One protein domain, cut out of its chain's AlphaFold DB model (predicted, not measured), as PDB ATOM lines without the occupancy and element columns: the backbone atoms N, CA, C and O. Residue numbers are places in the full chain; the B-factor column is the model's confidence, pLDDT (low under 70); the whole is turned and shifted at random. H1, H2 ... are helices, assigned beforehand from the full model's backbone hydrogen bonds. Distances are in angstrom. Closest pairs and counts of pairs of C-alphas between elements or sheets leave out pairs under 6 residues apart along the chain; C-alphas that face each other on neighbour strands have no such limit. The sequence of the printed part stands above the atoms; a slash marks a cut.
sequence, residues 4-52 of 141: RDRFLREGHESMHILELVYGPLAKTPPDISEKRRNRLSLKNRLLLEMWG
ATOM      1  N   ARG A   4       4.823  31.373  26.214       85.44
ATOM      2  CA  ARG A   4       4.586  30.040  26.794       85.44
ATOM      3  C   ARG A   4       3.867  30.103  28.140       85.44
ATOM      4  O   ARG A   4       2.849  29.450  28.336       85.44
ATOM      5  N   ASP A   5       4.393  30.905  29.063       85.44
ATOM      6  CA  ASP A   5       3.875  30.968  30.431       85.44
ATOM      7  C   ASP A   5       2.467  31.559  30.482       85.44
ATOM      8  O   ASP A   5       1.693  31.218  31.370       85.44
ATOM      9  N   ARG A   6       2.143  32.453  29.541       83.75
ATOM     10  CA  ARG A   6       0.803  33.027  29.418       83.75
ATOM     11  C   ARG A   6      -0.205  31.971  28.965       83.75
ATOM     12  O   ARG A   6      -1.227  31.817  29.618       83.75
ATOM     13  N   PHE A   7       0.121  31.205  27.923       87.31
ATOM     14  CA  PHE A   7      -0.742  30.122  27.445       87.31
ATOM     15  C   PHE A   7      -0.972  29.047  28.514       87.31
ATOM     16  O   PHE A   7      -2.115  28.676  28.757       87.31
ATOM     17  N   LEU A   8       0.083  28.623  29.222       86.12
ATOM     18  CA  LEU A   8      -0.049  27.651  30.316       86.12
ATOM     19  C   LEU A   8      -0.957  28.152  31.451       86.12
ATOM     20  O   LEU A   8      -1.688  27.363  32.042       86.12
ATOM     21  N   ARG A   9      -0.938  29.457  31.754       84.00
ATOM     22  CA  ARG A   9      -1.825  30.060  32.769       84.00
ATOM     23  C   ARG A   9      -3.282  30.123  32.330       84.00
ATOM     24  O   ARG A   9      -4.163  30.012  33.171       84.00
ATOM     25  N   GLU A  10      -3.524  30.279  31.035       86.88
ATOM     26  CA  GLU A  10      -4.861  30.241  30.433       86.88
ATOM     27  C   GLU A  10      -5.374  28.793  30.243       86.88
ATOM     28  O   GLU A  10      -6.476  28.587  29.747       86.88
ATOM     29  N   GLY A  11      -4.604  27.778  30.668       85.06
ATOM     30  CA  GLY A  11      -4.969  26.361  30.563       85.06
ATOM     31  C   GLY A  11      -4.683  25.745  29.191       85.06
ATOM     32  O   GLY A  11      -5.098  24.618  28.923       85.06
ATOM     33  N   HIS A  12      -3.973  26.463  28.322       86.56
ATOM     34  CA  HIS A  12      -3.567  25.976  27.010       86.56
ATOM     35  C   HIS A  12      -2.223  25.249  27.074       86.56
ATOM     36  O   HIS A  12      -1.298  25.663  27.775       86.56
ATOM     37  N   GLU A  13      -2.083  24.191  26.276       85.38
ATOM     38  CA  GLU A  13      -0.808  23.499  26.119       85.38
ATOM     39  C   GLU A  13       0.195  24.389  25.371       85.38
ATOM     40  O   GLU A  13      -0.051  24.854  24.257       85.38
ATOM     41  N   SER A  14       1.347  24.641  25.989       86.38
ATOM     42  CA  SER A  14       2.435  25.397  25.375       86.38
ATOM     43  C   SER A  14       3.784  24.914  25.891       86.38
ATOM     44  O   SER A  14       3.938  24.635  27.078       86.38
ATOM     45  N   MET A  15       4.771  24.832  24.996       83.69
ATOM     46  CA  MET A  15       6.111  24.323  25.294       83.69
ATOM     47  C   MET A  15       7.189  25.197  24.654       83.69
ATOM     48  O   MET A  15       6.985  25.786  23.591       83.69
ATOM     49  N   HIS A  16       8.357  25.272  25.291       84.38
ATOM     50  CA  HIS A  16       9.547  25.873  24.697       84.38
ATOM     51  C   HIS A  16      10.336  24.821  23.908       84.38
ATOM     52  O   HIS A  16      10.421  23.670  24.325       84.38
ATOM     53  N   ILE A  17      11.000  25.213  22.814       86.94
ATOM     54  CA  ILE A  17      11.807  24.279  22.005       86.94
ATOM     55  C   ILE A  17      12.882  23.557  22.833       86.94
ATOM     56  O   ILE A  17      13.137  22.378  22.629       86.94
ATOM     57  N   LEU A  18      13.469  24.237  23.820       86.06
ATOM     58  CA  LEU A  18      14.462  23.623  24.709       86.06
ATOM     59  C   LEU A  18      13.857  22.535  25.608       86.06
ATOM     60  O   LEU A  18      14.569  21.605  25.960       86.06
ATOM     61  N   GLU A  19      12.569  22.602  25.948       85.06
ATOM     62  CA  GLU A  19      11.909  21.533  26.715       85.06
ATOM     63  C   GLU A  19      11.726  20.272  25.869       85.06
ATOM     64  O   GLU A  19      11.831  19.167  26.393       85.06
ATOM     65  N   LEU A  20      11.514  20.433  24.557       84.31
ATOM     66  CA  LEU A  20      11.464  19.315  23.612       84.31
ATOM     67  C   LEU A  20      12.834  18.652  23.442       84.31
ATOM     68  O   LEU A  20      12.912  17.437  23.295       84.31
ATOM     69  N   VAL A  21      13.906  19.449  23.450       90.62
ATOM     70  CA  VAL A  21      15.273  18.961  23.218       90.62
ATOM     71  C   VAL A  21      15.898  18.366  24.483       90.62
ATOM     72  O   VAL A  21      16.576  17.347  24.395       90.62
ATOM     73  N   TYR A  22      15.686  18.982  25.651       85.75
ATOM     74  CA  TYR A  22      16.413  18.647  26.884       85.75
ATOM     75  C   TYR A  22      15.551  17.987  27.983       85.75
ATOM     76  O   TYR A  22      16.113  17.486  28.956       85.75
ATOM     77  N   GLY A  23      14.218  17.941  27.842       74.69
ATOM     78  CA  GLY A  23      13.296  17.402  28.859       74.69
ATOM     79  C   GLY A  23      13.304  18.184  30.187       74.69
ATOM     80  O   GLY A  23      13.851  19.284  30.252       74.69
ATOM     81  N   PRO A  24      12.756  17.600  31.273       67.44
ATOM     82  CA  PRO A  24      11.314  17.469  31.509       67.44
ATOM     83  C   PRO A  24      10.570  18.823  31.525       67.44
ATOM     84  O   PRO A  24      11.136  19.874  31.809       67.44
ATOM     85  N   LEU A  25       9.261  18.774  31.265       64.50
ATOM     86  CA  LEU A  25       8.370  19.939  31.220       64.50
ATOM     87  C   LEU A  25       8.365  20.708  32.546       64.50
ATOM     88  O   LEU A  25       8.036  20.140  33.593       64.50
ATOM     89  N   ALA A  26       8.641  22.014  32.506       64.50
ATOM     90  CA  ALA A  26       8.394  22.873  33.657       64.50
ATOM     91  C   ALA A  26       6.874  22.995  33.857       64.50
ATOM     92  O   ALA A  26       6.208  23.749  33.145       64.50
ATOM     93  N   LYS A  27       6.328  22.214  34.800       66.38
ATOM     94  CA  LYS A  27       4.877  22.032  34.992       66.38
ATOM     95  C   LYS A  27       4.141  23.315  35.372       66.38
ATOM     96  O   LYS A  27       3.006  23.505  34.953       66.38
ATOM     97  N   THR A  28       4.778  24.185  36.153       76.69
ATOM     98  CA  THR A  28       4.151  25.411  36.651       76.69
ATOM     99  C   THR A  28       4.967  26.619  36.203       76.69
ATOM    100  O   THR A  28       6.175  26.658  36.445       76.69
ATOM    101  N   PRO A  29       4.350  27.601  35.524       80.81
ATOM    102  CA  PRO A  29       5.052  28.805  35.119       80.81
ATOM    103  C   PRO A  29       5.430  29.629  36.361       80.81
ATOM    104  O   PRO A  29       4.532  29.990  37.125       80.81
ATOM    105  N   PRO A  30       6.717  29.984  36.541       84.44
ATOM    106  CA  PRO A  30       7.157  30.764  37.694       84.44
ATOM    107  C   PRO A  30       6.509  32.156  37.715       84.44
ATOM    108  O   PRO A  30       6.077  32.675  36.669       84.44
ATOM    109  N   ASP A  31       6.464  32.779  38.892       84.38
ATOM    110  CA  ASP A  31       6.060  34.182  39.029       84.38
ATOM    111  C   ASP A  31       7.152  35.139  38.497       84.38
ATOM    112  O   ASP A  31       8.265  34.736  38.129       84.38
ATOM    113  N   ILE A  32       6.842  36.428  38.364       85.75
ATOM    114  CA  ILE A  32       7.776  37.423  37.828       85.75
ATOM    115  C   ILE A  32       9.035  37.593  38.688       85.75
ATOM    116  O   ILE A  32      10.132  37.786  38.141       85.75
ATOM    117  N   SER A  33       8.891  37.505  40.009       85.56
ATOM    118  CA  SER A  33       9.990  37.653  40.961       85.56
ATOM    119  C   SER A  33      10.917  36.447  40.880       85.56
ATOM    120  O   SER A  33      12.130  36.606  40.753       85.56
ATOM    121  N   GLU A  34      10.355  35.246  40.819       86.56
ATOM    122  CA  GLU A  34      11.052  33.986  40.624       86.56
ATOM    123  C   GLU A  34      11.770  33.946  39.276       86.56
ATOM    124  O   GLU A  34      12.955  33.629  39.223       86.56
ATOM    125  N   LYS A  35      11.138  34.391  38.185       86.94
ATOM    126  CA  LYS A  35      11.826  34.534  36.887       86.94
ATOM    127  C   LYS A  35      13.040  35.445  36.982       86.94
ATOM    128  O   LYS A  35      14.069  35.172  36.361       86.94
ATOM    129  N   ARG A  36      12.924  36.562  37.706       86.75
ATOM    130  CA  ARG A  36      14.045  37.483  37.911       86.75
ATOM    131  C   ARG A  36      15.135  36.833  38.763       86.75
ATOM    132  O   ARG A  36      16.300  36.939  38.386       86.75
ATOM    133  N   ARG A  37      14.763  36.127  39.832       87.31
ATOM    134  CA  ARG A  37      15.678  35.390  40.714       87.31
ATOM    135  C   ARG A  37      16.431  34.300  39.956       87.31
ATOM    136  O   ARG A  37      17.653  34.280  40.003       87.31
ATOM    137  N   ASN A  38      15.736  33.491  39.159       88.81
ATOM    138  CA  ASN A  38      16.332  32.427  38.349       88.81
ATOM    139  C   ASN A  38      17.340  32.989  37.335       88.81
ATOM    140  O   ASN A  38      18.434  32.448  37.185       88.81
ATOM    141  N   ARG A  39      17.022  34.118  36.679       89.69
ATOM    142  CA  ARG A  39      17.972  34.805  35.783       89.69
ATOM    143  C   ARG A  39      19.196  35.340  36.525       89.69
ATOM    144  O   ARG A  39      20.303  35.221  36.013       89.69
ATOM    145  N   LEU A  40      18.999  35.953  37.693       88.19
ATOM    146  CA  LEU A  40      20.093  36.494  38.504       88.19
ATOM    147  C   LEU A  40      20.994  35.383  39.042       88.19
ATOM    148  O   LEU A  40      22.202  35.478  38.882       88.19
ATOM    149  N   SER A  41      20.416  34.312  39.583       88.50
ATOM    150  CA  SER A  41      21.156  33.148  40.075       88.50
ATOM    151  C   SER A  41      21.992  32.512  38.965       88.50
ATOM    152  O   SER A  41      23.192  32.304  39.140       88.50
ATOM    153  N   LEU A  42      21.402  32.293  37.781       91.06
ATOM    154  CA  LEU A  42      22.142  31.772  36.631       91.06
ATOM    155  C   LEU A  42      23.279  32.713  36.215       91.06
ATOM    156  O   LEU A  42      24.391  32.253  35.981       91.06
ATOM    157  N   LYS A  43      23.023  34.026  36.152       91.44
ATOM    158  CA  LYS A  43      24.051  35.024  35.831       91.44
ATOM    159  C   LYS A  43      25.192  35.005  36.851       91.44
ATOM    160  O   LYS A  43      26.345  34.955  36.444       91.44
ATOM    161  N   ASN A  44      24.877  35.051  38.143       89.19
ATOM    162  CA  ASN A  44      25.866  35.076  39.223       89.19
ATOM    163  C   ASN A  44      26.722  33.807  39.202       89.19
ATOM    164  O   ASN A  44      27.941  33.886  39.319       89.19
ATOM    165  N   ARG A  45      26.095  32.649  38.965       90.75
ATOM    166  CA  ARG A  45      26.799  31.378  38.811       90.75
ATOM    167  C   ARG A  45      27.755  31.391  37.621       90.75
ATOM    168  O   ARG A  45      28.908  31.020  37.781       90.75
ATOM    169  N   LEU A  46      27.311  31.871  36.459       92.81
ATOM    170  CA  LEU A  46      28.172  31.974  35.278       92.81
ATOM    171  C   LEU A  46      29.321  32.969  35.481       92.81
ATOM    172  O   LEU A  46      30.438  32.682  35.065       92.81
ATOM    173  N   LEU A  47      29.077  34.108  36.133       93.06
ATOM    174  CA  LEU A  47      30.127  35.074  36.479       93.06
ATOM    175  C   LEU A  47      31.188  34.460  37.394       93.06
ATOM    176  O   LEU A  47      32.379  34.656  37.164       93.06
ATOM    177  N   LEU A  48      30.772  33.660  38.372       90.75
ATOM    178  CA  LEU A  48      31.700  32.962  39.248       90.75
ATOM    179  C   LEU A  48      32.472  31.863  38.502       90.75
ATOM    180  O   LEU A  48      33.697  31.839  38.551       90.75
ATOM    181  N   GLU A  49      31.765  30.966  37.812       93.81
ATOM    182  CA  GLU A  49      32.347  29.774  37.179       93.81
ATOM    183  C   GLU A  49      33.239  30.118  35.976       93.81
ATOM    184  O   GLU A  49      34.281  29.494  35.790       93.81
ATOM    185  N   MET A  50      32.847  31.103  35.163       93.62
ATOM    186  CA  MET A  50      33.535  31.429  33.908       93.62
ATOM    187  C   MET A  50      34.458  32.647  34.018       93.62
ATOM    188  O   MET A  50      35.458  32.704  33.306       93.62
ATOM    189  N   TRP A  51      34.136  33.620  34.881       93.94
ATOM    190  CA  TRP A  51      34.898  34.871  35.026       93.94
ATOM    191  C   TRP A  51      35.589  35.031  36.389       93.94
ATOM    192  O   TRP A  51      36.408  35.933  36.541       93.94
ATOM    193  N   GLY A  52      35.309  34.171  37.376       89.75
ATOM    194  CA  GLY A  52      35.871  34.289  38.727       89.75
ATOM    195  C   GLY A  52      35.347  35.493  39.520       89.75
ATOM    196  O   GLY A  52      35.918  35.849  40.551       89.75
TER     197      GLY A  52
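This is residues 4 to 52 of the 141 residues of an uncharacterized protein of bioreactor metagenome (UniProt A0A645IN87). One long helix, H3, reaches out as an arm from a loose, open loop of chain that holds two short helices, H1 and H2, and the three helices do not pack into a core. Residues 17 to 24, with H2, stick out from the loop at one corner, and the link from H2 folds back past H1 before H3 begins. The printed part has 49 residues with three named helices, in the order H1, H2, H3, and no named strand; its class is all helix. The whole is loose, with a radius of gyration of the C-alphas of 13.6 A, and its outline is flat, spanning 42 by 26 by 12 A.

Begin with the longest helix, H3, residues 32 to 51, which touches no helix. Residues 32 to 37 and 39 to 52 stand free, of which 32 to 37 and 39 to 51 belong to H3. Going back along the chain from Ile 32, you come to H2, residues 17 to 22, which is apart from H3. Residues 17 to 24 stand free as well. Farther back is H1, residues 4 to 9, which is apart from both H2 and H3. In H1, H2 and H3 every pair of O i and N i+4 is within hydrogen-bond range.

Find C-alpha 32 at (7.776, 37.423, 37.828); from there H3 runs 27.4 A, over 20 residues, to C-alpha 51 at (34.898, 34.871, 35.026), and you can watch x rise from its first C-alpha to its last. Next look at C-alpha 17 at (11.807, 24.279, 22.005), where H2 begins; it ends at C-alpha 22, six residues in which y falls from 24.279 to 18.647. H1 begins at C-alpha 4, at (4.586, 30.040, 26.794), and ends at C-alpha 9. Each of these two short helices measures 8.8 A from first to last C-alpha.

The two C-alphas farthest apart are those of Gly 11, in the link from H1 to H2, and Gly 52, the last printed residue, at 42.4 A. The first and last printed C-alphas, of Arg 4 and Gly 52, are 33.8 A apart. The links from H1 to H2, with 7 residues, and from H2 to H3, with 9 residues, are both short, and the printed part has no cut. The mean pLDDT of the printed part is 85.2; look to residues 24 to 27, in the link from H2 to H3, for the four that are under 70.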